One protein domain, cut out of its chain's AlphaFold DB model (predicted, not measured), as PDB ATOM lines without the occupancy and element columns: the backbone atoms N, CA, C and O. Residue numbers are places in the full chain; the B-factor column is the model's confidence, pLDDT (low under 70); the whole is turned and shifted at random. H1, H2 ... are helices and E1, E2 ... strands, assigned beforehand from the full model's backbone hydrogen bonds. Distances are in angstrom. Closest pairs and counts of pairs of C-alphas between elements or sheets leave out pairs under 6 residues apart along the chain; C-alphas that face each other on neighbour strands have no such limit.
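What this domain is: This is residues 355 to 366, 378 to 384, 403 to 490 and 505 to 511 of the 558 residues of a protein of Rhizobium meliloti (UniProt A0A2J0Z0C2). With little regular structure, the chain winds in stacked turns, a solenoid: six parallel strands, E1 to E6 in order, form one wall, with short H1 and H2 across from E4 to E6. The 114 printed residues run E1 E2 E3 E4 H1 E5 H2 E6, mixed class, 42 in named elements. The whole is compact, radius of gyration of the C-alphas 14.0 A, spanning 46 by 27 by 21 A.

Where its parts are: Find C-alpha 355 at (106.501, 204.762, 123.478), beginning E1, residues 355 to 359. Next come E2, 378 to 383, 16.1 A long; E3, 408 to 413; E4, 433 to 437; H1, 445 to 449; E5, 455 to 459; H2, 467 to 471; and E6, 477 to 481, ending at (109.005, 183.863, 133.503).

How they stand to each other: Across the twisted sheet, find within hydrogen-bond range N 358 and O 381, 2.9 A; N 382 and O 412, 2.8 A; N 435 and O 411, 2.8 A; N 436 and O 457, 2.9 A; N 479 and O 456, 2.9 A. E4, H1, E5 and E5, H2, E6 are strand-helix-strand units, parallel neighbours joined through a helix, with right-handed crossovers. H1 and H2 touch, closest C-alphas His 445 and Pro 468, 5.3 A; neither is on the sheet. Each has 0 of 1 O i to N i+4 pairs within range, but 2 of 2 O i to N i+3.

The domain as a whole: Cuts leave C-alpha gaps of 18.1 A from 366 to 378, 19.5 A from 384 to 403 and 17.8 A from 490 to 505. E3 to E4 is a long link. Mean pLDDT of the printed part is 76.3; 36 residues are under 70, among them 355 to 366.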
ATOM      1  N   ILE A 355     106.171 206.090 124.007       47.44
ATOM      2  CA  ILE A 355     106.501 204.762 123.478       47.44
ATOM      3  C   ILE A 355     106.527 204.851 121.946       47.44
ATOM      4  O   ILE A 355     105.630 205.456 121.358       47.44
ATOM      5  N   ILE A 356     107.561 204.299 121.313       49.12
ATOM      6  CA  ILE A 356     107.663 204.175 119.851       49.12
ATOM      7  C   ILE A 356     107.646 202.692 119.498       49.12
ATOM      8  O   ILE A 356     108.453 201.926 120.028       49.12
ATOM      9  N   GLU A 357     106.734 202.304 118.609       49.44
ATOM     10  CA  GLU A 357     106.612 200.931 118.128       49.44
ATOM     11  C   GLU A 357     107.307 200.763 116.772       49.44
ATOM     12  O   GLU A 357     107.011 201.478 115.812       49.44
ATOM     13  N   TYR A 358     108.219 199.801 116.706       50.66
ATOM     14  CA  TYR A 358     108.856 199.350 115.477       50.66
ATOM     15  C   TYR A 358     108.330 197.970 115.114       50.66
ATOM     16  O   TYR A 358     108.113 197.125 115.992       50.66
ATOM     17  N   ASP A 359     108.162 197.741 113.819       49.47
ATOM     18  CA  ASP A 359     108.032 196.393 113.305       49.47
ATOM     19  C   ASP A 359     109.397 195.690 113.238       49.47
ATOM     20  O   ASP A 359     110.464 196.302 113.360       49.47
ATOM     21  N   SER A 360     109.367 194.376 113.042       46.47
ATOM     22  CA  SER A 360     110.560 193.530 112.981       46.47
ATOM     23  C   SER A 360     111.457 193.787 111.763       46.47
ATOM     24  O   SER A 360     112.544 193.223 111.688       46.47
ATOM     25  N   THR A 361     111.043 194.646 110.825       43.38
ATOM     26  CA  THR A 361     111.866 195.109 109.693       43.38
ATOM     27  C   THR A 361     112.581 196.433 109.988       43.38
ATOM     28  O   THR A 361     113.355 196.917 109.166       43.38
ATOM     29  N   GLY A 362     112.344 197.025 111.166       45.69
ATOM     30  CA  GLY A 362     112.850 198.345 111.535       45.69
ATOM     31  C   GLY A 362     112.008 199.501 110.986       45.69
ATOM     32  O   GLY A 362     112.396 200.660 111.149       45.69
ATOM     33  N   SER A 363     110.854 199.215 110.378       39.31
ATOM     34  CA  SER A 363     109.910 200.232 109.920       39.31
ATOM     35  C   SER A 363     108.997 200.649 111.075       39.31
ATOM     36  O   SER A 363     108.543 199.834 111.878       39.31
ATOM     37  N   VAL A 364     108.742 201.950 111.199       45.25
ATOM     38  CA  VAL A 364     107.798 202.476 112.196       45.25
ATOM     39  C   VAL A 364     106.384 202.082 111.761       45.25
ATOM     40  O   VAL A 364     106.032 202.294 110.598       45.25
ATOM     41  N   PHE A 365     105.567 201.530 112.668       33.47
ATOM     42  CA  PHE A 365     104.155 201.256 112.369       33.47
ATOM     43  C   PHE A 365     103.458 202.540 111.881       33.47
ATOM     44  O   PHE A 365     103.746 203.623 112.400       33.47
ATOM     45  N   PRO A 366     102.556 202.465 110.884       31.88
ATOM     46  CA  PRO A 366     102.042 203.650 110.213       31.88
ATOM     47  C   PRO A 366     101.052 204.407 111.108       31.88
ATOM     48  O   PRO A 366      99.841 204.241 111.008       31.88
ATOM     49  N   LEU A 378     112.437 207.989 126.099       47.34
ATOM     50  CA  LEU A 378     111.688 207.153 125.174       47.34
ATOM     51  C   LEU A 378     111.752 205.698 125.622       47.34
ATOM     52  O   LEU A 378     112.798 205.216 126.067       47.34
ATOM     53  N   ALA A 379     110.631 205.007 125.467       53.00
ATOM     54  CA  ALA A 379     110.592 203.557 125.482       53.00
ATOM     55  C   ALA A 379     110.377 203.057 124.054       53.00
ATOM     56  O   ALA A 379     109.571 203.614 123.309       53.00
ATOM     57  N   ILE A 380     111.112 202.024 123.668       58.25
ATOM     58  CA  ILE A 380     110.992 201.414 122.347       58.25
ATOM     59  C   ILE A 380     110.394 200.031 122.504       58.25
ATOM     60  O   ILE A 380     110.860 199.248 123.330       58.25
ATOM     61  N   GLN A 381     109.378 199.741 121.702       60.16
ATOM     62  CA  GLN A 381     108.797 198.416 121.596       60.16
ATOM     63  C   GLN A 381     109.013 197.879 120.184       60.16
ATOM     64  O   GLN A 381     108.592 198.498 119.214       60.16
ATOM     65  N   ILE A 382     109.657 196.724 120.075       62.34
ATOM     66  CA  ILE A 382     109.833 195.998 118.819       62.34
ATOM     67  C   ILE A 382     108.829 194.845 118.819       62.34
ATOM     68  O   ILE A 382     108.822 194.036 119.755       62.34
ATOM     69  N   LYS A 383     107.962 194.800 117.803       57.75
ATOM     70  CA  LYS A 383     106.978 193.728 117.589       57.75
ATOM     71  C   LYS A 383     107.272 193.009 116.278       57.75
ATOM     72  O   LYS A 383     107.605 193.647 115.284       57.75
ATOM     73  N   GLU A 384     107.095 191.694 116.266       56.50
ATOM     74  CA  GLU A 384     107.119 190.931 115.021       56.50
ATOM     75  C   GLU A 384     105.872 191.224 114.177       56.50
ATOM     76  O   GLU A 384     104.745 191.182 114.676       56.50
ATOM     77  N   GLY A 403     121.426 201.431 120.254       47.62
ATOM     78  CA  GLY A 403     122.287 201.453 121.429       47.62
ATOM     79  C   GLY A 403     122.906 202.800 121.798       47.62
ATOM     80  O   GLY A 403     123.149 203.088 122.965       47.62
ATOM     81  N   ALA A 404     123.143 203.644 120.793       47.91
ATOM     82  CA  ALA A 404     123.819 204.927 120.949       47.91
ATOM     83  C   ALA A 404     122.865 206.065 121.354       47.91
ATOM     84  O   ALA A 404     123.306 207.194 121.566       47.91
ATOM     85  N   SER A 405     121.554 205.807 121.444       51.06
ATOM     86  CA  SER A 405     120.569 206.836 121.777       51.06
ATOM     87  C   SER A 405     120.520 207.094 123.289       51.06
ATOM     88  O   SER A 405     120.064 206.233 124.046       51.06
ATOM     89  N   PRO A 406     120.874 208.303 123.763       52.62
ATOM     90  CA  PRO A 406     120.915 208.602 125.196       52.62
ATOM     91  C   PRO A 406     119.522 208.826 125.805       52.62
ATOM     92  O   PRO A 406     119.391 209.022 127.008       52.62
ATOM     93  N   ASN A 407     118.471 208.826 124.975       53.88
ATOM     94  CA  ASN A 407     117.094 209.034 125.421       53.88
ATOM     95  C   ASN A 407     116.339 207.720 125.636       53.88
ATOM     96  O   ASN A 407     115.225 207.763 126.155       53.88
ATOM     97  N   ILE A 408     116.882 206.576 125.206       59.84
ATOM     98  CA  ILE A 408     116.209 205.293 125.397       59.84
ATOM     99  C   ILE A 408     116.444 204.848 126.831       59.84
ATOM    100  O   ILE A 408     117.532 204.420 127.205       59.84
ATOM    101  N   VAL A 409     115.385 204.951 127.621       61.66
ATOM    102  CA  VAL A 409     115.361 204.512 129.018       61.66
ATOM    103  C   VAL A 409     114.676 203.158 129.161       61.66
ATOM    104  O   VAL A 409     114.837 202.495 130.181       61.66
ATOM    105  N   GLY A 410     113.917 202.741 128.144       64.69
ATOM    106  CA  GLY A 410     113.193 201.479 128.119       64.69
ATOM    107  C   GLY A 410     113.282 200.794 126.763       64.69
ATOM    108  O   GLY A 410     113.051 201.427 125.735       64.69
ATOM    109  N   LEU A 411     113.564 199.498 126.758       72.69
ATOM    110  CA  LEU A 411     113.544 198.667 125.561       72.69
ATOM    111  C   LEU A 411     112.701 197.423 125.822       72.69
ATOM    112  O   LEU A 411     112.906 196.716 126.804       72.69
ATOM    113  N   SER A 412     111.751 197.165 124.935       71.50
ATOM    114  CA  SER A 412     110.904 195.984 124.950       71.50
ATOM    115  C   SER A 412     110.993 195.288 123.603       71.50
ATOM    116  O   SER A 412     110.663 195.881 122.581       71.50
ATOM    117  N   ILE A 413     111.382 194.020 123.600       71.75
ATOM    118  CA  ILE A 413     111.422 193.184 122.400       71.75
ATOM    119  C   ILE A 413     110.509 191.988 122.651       71.75
ATOM    120  O   ILE A 413     110.804 191.133 123.487       71.75
ATOM    121  N   GLY A 414     109.359 191.979 121.977       67.56
ATOM    122  CA  GLY A 414     108.413 190.869 122.022       67.56
ATOM    123  C   GLY A 414     108.641 189.924 120.848       67.56
ATOM    124  O   GLY A 414     108.866 190.384 119.735       67.56
ATOM    125  N   ASN A 415     108.551 188.620 121.103       69.06
ATOM    126  CA  ASN A 415     108.794 187.557 120.126       69.06
ATOM    127  C   ASN A 415     110.162 187.650 119.421       69.06
ATOM    128  O   ASN A 415     110.268 187.867 118.216       69.06
ATOM    129  N   ALA A 416     111.230 187.528 120.204       70.75
ATOM    130  CA  ALA A 416     112.611 187.689 119.762       70.75
ATOM    131  C   ALA A 416     113.241 186.389 119.202       70.75
ATOM    132  O   ALA A 416     114.446 186.182 119.342       70.75
ATOM    133  N   GLU A 417     112.465 185.508 118.558       77.12
ATOM    134  CA  GLU A 417     112.947 184.194 118.075       77.12
ATOM    135  C   GLU A 417     113.991 184.313 116.952       77.12
ATOM    136  O   GLU A 417     114.707 183.369 116.619       77.12
ATOM    137  N   TRP A 418     114.095 185.497 116.360       70.81
ATOM    138  CA  TRP A 418     115.100 185.850 115.368       70.81
ATOM    139  C   TRP A 418     116.402 186.383 115.981       70.81
ATOM    140  O   TRP A 418     117.385 186.564 115.265       70.81
ATOM    141  N   LEU A 419     116.409 186.670 117.283       71.56
ATOM    142  CA  LEU A 419     117.468 187.418 117.939       71.56
ATOM    143  C   LEU A 419     118.477 186.482 118.603       71.56
ATOM    144  O   LEU A 419     118.204 185.892 119.652       71.56
ATOM    145  N   ASP A 420     119.643 186.362 117.971       73.50
ATOM    146  CA  ASP A 420     120.726 185.459 118.382       73.50
ATOM    147  C   ASP A 420     121.681 186.064 119.426       73.50
ATOM    148  O   ASP A 420     122.373 185.317 120.116       73.50
ATOM    149  N   ASP A 421     121.698 187.388 119.584       68.94
ATOM    150  CA  ASP A 421     122.347 188.104 120.685       68.94
ATOM    151  C   ASP A 421     121.845 189.562 120.758       68.94
ATOM    152  O   ASP A 421     121.102 190.033 119.898       68.94
ATOM    153  N   LEU A 422     122.233 190.282 121.816       73.00
ATOM    154  CA  LEU A 422     122.000 191.726 121.970       73.00
ATOM    155  C   LEU A 422     123.294 192.542 121.862       73.00
ATOM    156  O   LEU A 422     123.321 193.724 122.204       73.00
ATOM    157  N   ASP A 423     124.369 191.934 121.371       67.94
ATOM    158  CA  ASP A 423     125.665 192.592 121.244       67.94
ATOM    159  C   ASP A 423     125.658 193.803 120.291       67.94
ATOM    160  O   ASP A 423     126.300 194.803 120.638       67.94
ATOM    161  N   PRO A 424     124.887 193.806 119.180       62.12
ATOM    162  CA  PRO A 424     124.699 194.963 118.307       62.12
ATOM    163  C   PRO A 424     124.102 196.201 118.987       62.12
ATOM    164  O   PRO A 424     124.261 197.305 118.465       62.12
ATOM    165  N   LEU A 425     123.445 196.064 120.150       60.56
ATOM    166  CA  LEU A 425     123.008 197.223 120.939       60.56
ATOM    167  C   LEU A 425     124.177 197.961 121.598       60.56
ATOM    168  O   LEU A 425     123.978 199.057 122.108       60.56
ATOM    169  N   GLY A 426     125.391 197.408 121.615       65.00
ATOM    170  CA  GLY A 426     126.521 198.044 122.286       65.00
ATOM    171  C   GLY A 426     126.230 198.342 123.764       65.00
ATOM    172  O   GLY A 426     125.477 197.627 124.424       65.00
ATOM    173  N   SER A 427     126.851 199.391 124.307       67.56
ATOM    174  CA  SER A 427     126.551 199.847 125.668       67.56
ATOM    175  C   SER A 427     125.414 200.863 125.658       67.56
ATOM    176  O   SER A 427     125.487 201.862 124.948       67.56
ATOM    177  N   MET A 428     124.398 200.626 126.492       69.56
ATOM    178  CA  MET A 428     123.275 201.543 126.706       69.56
ATOM    179  C   MET A 428     123.297 202.052 128.154       69.56
ATOM    180  O   MET A 428     122.550 201.551 128.999       69.56
ATOM    181  N   PRO A 429     124.150 203.038 128.489       70.69
ATOM    182  CA  PRO A 429     124.336 203.482 129.870       70.69
ATOM    183  C   PRO A 429     123.098 204.167 130.462       70.69
ATOM    184  O   PRO A 429     123.029 204.329 131.673       70.69
ATOM    185  N   HIS A 430     122.115 204.560 129.651       70.38
ATOM    186  CA  HIS A 430     120.875 205.192 130.118       70.38
ATOM    187  C   HIS A 430     119.674 204.240 130.154       70.38
ATOM    188  O   HIS A 430     118.585 204.657 130.546       70.38
ATOM    189  N   LEU A 431     119.855 202.975 129.756       76.75
ATOM    190  CA  LEU A 431     118.779 201.994 129.762       76.75
ATOM    191  C   LEU A 431     118.445 201.603 131.205       76.75
ATOM    192  O   LEU A 431     119.259 201.002 131.903       76.75
ATOM    193  N   GLU A 432     117.233 201.938 131.640       79.88
ATOM    194  CA  GLU A 432     116.737 201.638 132.985       79.88
ATOM    195  C   GLU A 432     115.780 200.437 132.996       79.88
ATOM    196  O   GLU A 432     115.657 199.770 134.023       79.88
ATOM    197  N   ALA A 433     115.115 200.138 131.877       74.62
ATOM    198  CA  ALA A 433     114.158 199.041 131.762       74.62
ATOM    199  C   ALA A 433     114.396 198.199 130.502       74.62
ATOM    200  O   ALA A 433     114.456 198.731 129.395       74.62
ATOM    201  N   LEU A 434     114.469 196.879 130.667       83.81
ATOM    202  CA  LEU A 434     114.631 195.921 129.575       83.81
ATOM    203  C   LEU A 434     113.611 194.791 129.713       83.81
ATOM    204  O   LEU A 434     113.522 194.145 130.756       83.81
ATOM    205  N   ILE A 435     112.842 194.567 128.652       80.25
ATOM    206  CA  ILE A 435     111.820 193.526 128.552       80.25
ATOM    207  C   ILE A 435     112.135 192.689 127.314       80.25
ATOM    208  O   ILE A 435     112.199 193.220 126.206       80.25
ATOM    209  N   ILE A 436     112.333 191.387 127.494       81.75
ATOM    210  CA  ILE A 436     112.667 190.457 126.414       81.75
ATOM    211  C   ILE A 436     111.740 189.247 126.511       81.75
ATOM    212  O   ILE A 436     111.667 188.603 127.557       81.75
ATOM    213  N   GLY A 437     111.039 188.934 125.423       80.00
ATOM    214  CA  GLY A 437     110.197 187.744 125.314       80.00
ATOM    215  C   GLY A 437     110.614 186.864 124.142       80.00
ATOM    216  O   GLY A 437     110.772 187.380 123.036       80.00
ATOM    217  N   LYS A 438     110.734 185.554 124.369       81.38
ATOM    218  CA  LYS A 438     111.065 184.544 123.349       81.38
ATOM    219  C   LYS A 438     112.381 184.764 122.588       81.38
ATOM    220  O   LYS A 438     112.372 184.674 121.366       81.38
ATOM    221  N   PRO A 439     113.513 185.093 123.240       83.06
ATOM    222  CA  PRO A 439     114.791 185.198 122.544       83.06
ATOM    223  C   PRO A 439     115.306 183.829 122.078       83.06
ATOM    224  O   PRO A 439     115.084 182.814 122.741       83.06
ATOM    225  N   LYS A 440     116.070 183.809 120.978       83.38
ATOM    226  CA  LYS A 440     116.771 182.599 120.508       83.38
ATOM    227  C   LYS A 440     118.081 182.340 121.253       83.38
ATOM    228  O   LYS A 440     118.523 181.193 121.351       83.38
ATOM    229  N   PHE A 441     118.687 183.382 121.818       84.25
ATOM    230  CA  PHE A 441     119.891 183.250 122.630       84.25
ATOM    231  C   PHE A 441     119.634 182.603 123.996       84.25
ATOM    232  O   PHE A 441     118.577 182.748 124.607       84.25
ATOM    233  N   SER A 442     120.663 181.930 124.511       86.56
ATOM    234  CA  SER A 442     120.671 181.295 125.836       86.56
ATOM    235  C   SER A 442     121.599 181.982 126.845       86.56
ATOM    236  O   SER A 442     121.509 181.706 128.040       86.56
ATOM    237  N   SER A 443     122.486 182.873 126.381       87.62
ATOM    238  CA  SER A 443     123.456 183.593 127.214       87.62
ATOM    239  C   SER A 443     122.966 184.994 127.566       87.62
ATOM    240  O   SER A 443     122.487 185.724 126.704       87.62
ATOM    241  N   LEU A 444     123.157 185.390 128.828       89.75
ATOM    242  CA  LEU A 444     122.827 186.719 129.350       89.75
ATOM    243  C   LEU A 444     124.032 187.667 129.462       89.75
ATOM    244  O   LEU A 444     123.921 188.733 130.065       89.75
ATOM    245  N   HIS A 445     125.193 187.311 128.903       87.94
ATOM    246  CA  HIS A 445     126.435 188.078 129.095       87.94
ATOM    247  C   HIS A 445     126.335 189.550 128.644       87.94
ATOM    248  O   HIS A 445     126.980 190.426 129.225       87.94
ATOM    249  N   PHE A 446     125.464 189.842 127.674       85.06
ATOM    250  CA  PHE A 446     125.182 191.197 127.195       85.06
ATOM    251  C   PHE A 446     124.674 192.143 128.296       85.06
ATOM    252  O   PHE A 446     124.865 193.351 128.190       85.06
ATOM    253  N   LEU A 447     124.071 191.629 129.377       87.50
ATOM    254  CA  LEU A 447     123.540 192.452 130.471       87.50
ATOM    255  C   LEU A 447     124.627 193.273 131.176       87.50
ATOM    256  O   LEU A 447     124.342 194.351 131.695       87.50
ATOM    257  N   THR A 448     125.885 192.829 131.124       83.56
ATOM    258  CA  THR A 448     127.040 193.584 131.641       83.56
ATOM    259  C   THR A 448     127.213 194.956 130.974       83.56
ATOM    260  O   THR A 448     127.831 195.848 131.551       83.56
ATOM    261  N   LYS A 449     126.625 195.158 129.788       83.50
ATOM    262  CA  LYS A 449     126.678 196.409 129.017       83.50
ATOM    263  C   LYS A 449     125.615 197.435 129.440       83.50
ATOM    264  O   LYS A 449     125.644 198.562 128.929       83.50
ATOM    265  N   PHE A 450     124.713 197.084 130.367       86.25
ATOM    266  CA  PHE A 450     123.591 197.913 130.843       86.25
ATOM    267  C   PHE A 450     123.700 198.206 132.356       86.25
ATOM    268  O   PHE A 450     122.873 197.749 133.148       86.25
ATOM    269  N   PRO A 451     124.716 198.974 132.797       83.62
ATOM    270  CA  PRO A 451     125.058 199.106 134.219       83.62
ATOM    271  C   PRO A 451     123.989 199.811 135.071       83.62
ATOM    272  O   PRO A 451     123.964 199.631 136.284       83.62
ATOM    273  N   ASN A 452     123.101 200.596 134.449       83.69
ATOM    274  CA  ASN A 452     122.052 201.363 135.131       83.69
ATOM    275  C   ASN A 452     120.664 200.704 135.054       83.69
ATOM    276  O   ASN A 452     119.656 201.355 135.339       83.69
ATOM    277  N   LEU A 453     120.599 199.418 134.685       87.06
ATOM    278  CA  LEU A 453     119.337 198.702 134.559       87.06
ATOM    279  C   LEU A 453     118.661 198.539 135.928       87.06
ATOM    280  O   LEU A 453     119.232 197.982 136.863       87.06
ATOM    281  N   ARG A 454     117.420 199.017 136.035       85.94
ATOM    282  CA  ARG A 454     116.589 198.988 137.250       85.94
ATOM    283  C   ARG A 454     115.458 197.975 137.159       85.94
ATOM    284  O   ARG A 454     115.047 197.450 138.196       85.94
ATOM    285  N   LEU A 455     114.970 197.701 135.952       84.12
ATOM    286  CA  LEU A 455     113.928 196.722 135.670       84.12
ATOM    287  C   LEU A 455     114.395 195.759 134.581       84.12
ATOM    288  O   LEU A 455     114.775 196.184 133.491       84.12
ATOM    289  N   LEU A 456     114.296 194.464 134.869       89.12
ATOM    290  CA  LEU A 456     114.534 193.398 133.904       89.12
ATOM    291  C   LEU A 456     113.360 192.420 133.909       89.12
ATOM    292  O   LEU A 456     113.012 191.872 134.956       89.12
ATOM    293  N   LEU A 457     112.777 192.184 132.735       85.69
ATOM    294  CA  LEU A 457     111.830 191.103 132.492       85.69
ATOM    295  C   LEU A 457     112.359 190.217 131.373       85.69
ATOM    296  O   LEU A 457     112.609 190.698 130.268       85.69
ATOM    297  N   ILE A 458     112.491 188.926 131.661       86.69
ATOM    298  CA  ILE A 458     112.804 187.909 130.663       86.69
ATOM    299  C   ILE A 458     111.717 186.841 130.715       86.69
ATOM    300  O   ILE A 458     111.430 186.303 131.786       86.69
ATOM    301  N   GLN A 459     111.103 186.569 129.565       86.12
ATOM    302  CA  GLN A 459     110.048 185.574 129.432       86.12
ATOM    303  C   GLN A 459     110.337 184.586 128.299       86.12
ATOM    304  O   GLN A 459     110.760 185.005 127.222       86.12
ATOM    305  N   ASP A 460     110.004 183.314 128.531       84.56
ATOM    306  CA  ASP A 460     109.974 182.248 127.520       84.56
ATOM    307  C   ASP A 460     111.325 182.109 126.815       84.56
ATOM    308  O   ASP A 460     111.464 182.326 125.619       84.56
ATOM    309  N   ALA A 461     112.374 181.863 127.597       87.69
ATOM    310  CA  ALA A 461     113.745 181.838 127.105       87.69
ATOM    311  C   ALA A 461     114.471 180.574 127.560       87.69
ATOM    312  O   ALA A 461     114.311 180.098 128.686       87.69
ATOM    313  N   ASN A 462     115.350 180.057 126.702       90.00
ATOM    314  CA  ASN A 462     116.133 178.854 126.983       90.00
ATOM    315  C   ASN A 462     117.429 179.168 127.757       90.00
ATOM    316  O   ASN A 462     118.524 178.739 127.387       90.00
ATOM    317  N   ILE A 463     117.301 179.964 128.818       92.25
ATOM    318  CA  ILE A 463     118.411 180.385 129.678       92.25
ATOM    319  C   ILE A 463     118.655 179.317 130.745       92.25
ATOM    320  O   ILE A 463     117.722 178.723 131.282       92.25
ATOM    321  N   THR A 464     119.928 179.081 131.046       92.31
ATOM    322  CA  THR A 464     120.374 178.134 132.085       92.31
ATOM    323  C   THR A 464     121.208 178.826 133.155       92.31
ATOM    324  O   THR A 464     121.033 178.550 134.338       92.31
ATOM    325  N   ASP A 465     122.079 179.745 132.737       93.25
ATOM    326  CA  ASP A 465     123.002 180.465 133.606       93.25
ATOM    327  C   ASP A 465     122.506 181.887 133.909       93.25
ATOM    328  O   ASP A 465     122.278 182.697 133.005       93.25
ATOM    329  N   LEU A 466     122.352 182.183 135.202       95.69
ATOM    330  CA  LEU A 466     121.985 183.502 135.715       95.69
ATOM    331  C   LEU A 466     123.189 184.305 136.235       95.69
ATOM    332  O   LEU A 466     122.988 185.434 136.683       95.69
ATOM    333  N   GLU A 467     124.421 183.783 136.174       95.12
ATOM    334  CA  GLU A 467     125.626 184.480 136.650       95.12
ATOM    335  C   GLU A 467     125.763 185.907 136.088       95.12
ATOM    336  O   GLU A 467     126.064 186.812 136.867       95.12
ATOM    337  N   PRO A 468     125.444 186.204 134.810       93.75
ATOM    338  CA  PRO A 468     125.514 187.576 134.299       93.75
ATOM    339  C   PRO A 468     124.617 188.591 135.029       93.75
ATOM    340  O   PRO A 468     124.926 189.784 135.022       93.75
ATOM    341  N   LEU A 469     123.541 188.149 135.699       94.38
ATOM    342  CA  LEU A 469     122.693 189.036 136.506       94.38
ATOM    343  C   LEU A 469     123.458 189.651 137.680       94.38
ATOM    344  O   LEU A 469     123.140 190.764 138.089       94.38
ATOM    345  N   ALA A 470     124.500 188.984 138.181       92.06
ATOM    346  CA  ALA A 470     125.339 189.464 139.273       92.06
ATOM    347  C   ALA A 470     125.945 190.860 139.040       92.06
ATOM    348  O   ALA A 470     126.291 191.540 140.008       92.06
ATOM    349  N   ALA A 471     126.104 191.275 137.779       90.25
ATOM    350  CA  ALA A 471     126.669 192.570 137.408       90.25
ATOM    351  C   ALA A 471     125.673 193.741 137.555       90.25
ATOM    352  O   ALA A 471     126.088 194.900 137.597       90.25
ATOM    353  N   LEU A 472     124.368 193.467 137.657       93.44
ATOM    354  CA  LEU A 472     123.305 194.478 137.649       93.44
ATOM    355  C   LEU A 472     123.057 195.075 139.044       93.44
ATOM    356  O   LEU A 472     121.992 194.921 139.638       93.44
ATOM    357  N   SER A 473     124.057 195.775 139.581       90.06
ATOM    358  CA  SER A 473     124.026 196.326 140.949       90.06
ATOM    359  C   SER A 473     122.930 197.377 141.208       90.06
ATOM    360  O   SER A 473     122.550 197.593 142.360       90.06
ATOM    361  N   GLU A 474     122.381 197.994 140.154       90.94
ATOM    362  CA  GLU A 474     121.276 198.960 140.229       90.94
ATOM    363  C   GLU A 474     119.877 198.329 140.102       90.94
ATOM    364  O   GLU A 474     118.875 199.047 140.205       90.94
ATOM    365  N   LEU A 475     119.783 197.005 139.913       92.56
ATOM    366  CA  LEU A 475     118.515 196.328 139.645       92.56
ATOM    367  C   LEU A 475     117.586 196.373 140.862       92.56
ATOM    368  O   LEU A 475     117.947 195.957 141.962       92.56
ATOM    369  N   ARG A 476     116.360 196.859 140.645       88.94
ATOM    370  CA  ARG A 476     115.312 196.989 141.671       88.94
ATOM    371  C   ARG A 476     114.156 196.028 141.450       88.94
ATOM    372  O   ARG A 476     113.519 195.621 142.418       88.94
ATOM    373  N   GLN A 477     113.882 195.674 140.197       84.94
ATOM    374  CA  GLN A 477     112.785 194.792 139.826       84.94
ATOM    375  C   GLN A 477     113.255 193.722 138.847       84.94
ATOM    376  O   GLN A 477     113.845 194.037 137.811       84.94
ATOM    377  N   LEU A 478     112.959 192.467 139.173       92.94
ATOM    378  CA  LEU A 478     113.324 191.312 138.366       92.94
ATOM    379  C   LEU A 478     112.111 190.408 138.146       92.94
ATOM    380  O   LEU A 478     111.486 189.943 139.097       92.94
ATOM    381  N   PHE A 479     111.805 190.130 136.884       89.12
ATOM    382  CA  PHE A 479     110.730 189.238 136.475       89.12
ATOM    383  C   PHE A 479     111.323 188.136 135.595       89.12
ATOM    384  O   PHE A 479     111.776 188.405 134.484       89.12
ATOM    385  N   LEU A 480     111.327 186.903 136.096       91.50
ATOM    386  CA  LEU A 480     111.764 185.724 135.354       91.50
ATOM    387  C   LEU A 480     110.551 184.830 135.136       91.50
ATOM    388  O   LEU A 480     109.930 184.378 136.102       91.50
ATOM    389  N   LYS A 481     110.193 184.623 133.870       89.62
ATOM    390  CA  LYS A 481     109.005 183.863 133.503       89.62
ATOM    391  C   LYS A 481     109.317 182.800 132.449       89.62
ATOM    392  O   LYS A 481     109.995 183.097 131.476       89.62
ATOM    393  N   ASP A 482     108.781 181.596 132.610       91.69
ATOM    394  CA  ASP A 482     108.873 180.512 131.626       91.69
ATOM    395  C   ASP A 482     110.340 180.239 131.211       91.69
ATOM    396  O   ASP A 482     110.686 180.261 130.032       91.69
ATOM    397  N   LEU A 483     111.235 180.039 132.189       93.75
ATOM    398  CA  LEU A 483     112.643 179.668 131.957       93.75
ATOM    399  C   LEU A 483     112.869 178.220 132.421       93.75
ATOM    400  O   LEU A 483     113.327 177.985 133.543       93.75
ATOM    401  N   PRO A 484     112.554 177.223 131.575       93.00
ATOM    402  CA  PRO A 484     112.375 175.837 132.007       93.00
ATOM    403  C   PRO A 484     113.644 175.158 132.527       93.00
ATOM    404  O   PRO A 484     113.548 174.114 133.158       93.00
ATOM    405  N   ARG A 485     114.831 175.712 132.247       93.75
ATOM    406  CA  ARG A 485     116.124 175.100 132.593       93.75
ATOM    407  C   ARG A 485     116.898 175.837 133.683       93.75
ATOM    408  O   ARG A 485     118.000 175.413 134.035       93.75
ATOM    409  N   VAL A 486     116.356 176.931 134.213       95.56
ATOM    410  CA  VAL A 486     116.963 177.631 135.349       95.56
ATOM    411  C   VAL A 486     116.726 176.802 136.608       95.56
ATOM    412  O   VAL A 486     115.586 176.521 136.956       95.56
ATOM    413  N   SER A 487     117.806 176.431 137.295       93.69
ATOM    414  CA  SER A 487     117.758 175.642 138.538       93.69
ATOM    415  C   SER A 487     118.485 176.304 139.709       93.69
ATOM    416  O   SER A 487     118.111 176.088 140.862       93.69
ATOM    417  N   ASP A 488     119.499 177.136 139.436       94.25
ATOM    418  CA  ASP A 488     120.288 177.826 140.458       94.25
ATOM    419  C   ASP A 488     119.972 179.327 140.492       94.25
ATOM    420  O   ASP A 488     120.171 180.055 139.521       94.25
ATOM    421  N   LEU A 489     119.500 179.798 141.650       96.00
ATOM    422  CA  LEU A 489     119.228 181.212 141.906       96.00
ATOM    423  C   LEU A 489     120.381 181.933 142.618       96.00
ATOM    424  O   LEU A 489     120.300 183.148 142.787       96.00
ATOM    425  N   LYS A 490     121.455 181.246 143.045       96.00
ATOM    426  CA  LYS A 490     122.584 181.839 143.798       96.00
ATOM    427  C   LYS A 490     123.139 183.152 143.230       96.00
ATOM    428  O   LYS A 490     123.444 184.020 144.056       96.00
ATOM    429  N   GLY A 505     106.960 179.674 136.128       90.69
ATOM    430  CA  GLY A 505     107.400 178.773 135.055       90.69
ATOM    431  C   GLY A 505     108.895 178.414 135.113       90.69
ATOM    432  O   GLY A 505     109.556 178.357 134.076       90.69
ATOM    433  N   LEU A 506     109.432 178.192 136.313       94.38
ATOM    434  CA  LEU A 506     110.803 177.768 136.618       94.38
ATOM    435  C   LEU A 506     110.811 176.377 137.300       94.38
ATOM    436  O   LEU A 506     111.228 176.259 138.456       94.38
ATOM    437  N   PRO A 507     110.378 175.305 136.609       93.12
ATOM    438  CA  PRO A 507     110.130 173.987 137.207       93.12
ATOM    439  C   PRO A 507     111.364 173.315 137.834       93.12
ATOM    440  O   PRO A 507     111.220 172.448 138.692       93.12
ATOM    441  N   GLU A 508     112.576 173.693 137.418       93.62
ATOM    442  CA  GLU A 508     113.829 173.131 137.942       93.62
ATOM    443  C   GLU A 508     114.337 173.859 139.202       93.62
ATOM    444  O   GLU A 508     115.276 173.393 139.858       93.62
ATOM    445  N   VAL A 509     113.724 174.987 139.584       93.94
ATOM    446  CA  VAL A 509     114.046 175.690 140.831       93.94
ATOM    447  C   VAL A 509     113.414 174.947 142.002       93.94
ATOM    448  O   VAL A 509     112.200 174.903 142.159       93.94
ATOM    449  N   LYS A 510     114.258 174.394 142.876       90.50
ATOM    450  CA  LYS A 510     113.811 173.609 144.044       90.50
ATOM    451  C   LYS A 510     113.792 174.390 145.355       90.50
ATOM    452  O   LYS A 510     113.181 173.946 146.321       90.50
ATOM    453  N   SER A 511     114.494 175.519 145.423       91.25
ATOM    454  CA  SER A 511     114.612 176.328 146.638       91.25
ATOM    455  C   SER A 511     114.790 177.806 146.308       91.25
ATOM    456  O   SER A 511     115.432 178.170 145.322       91.25
TER     457      SER A 511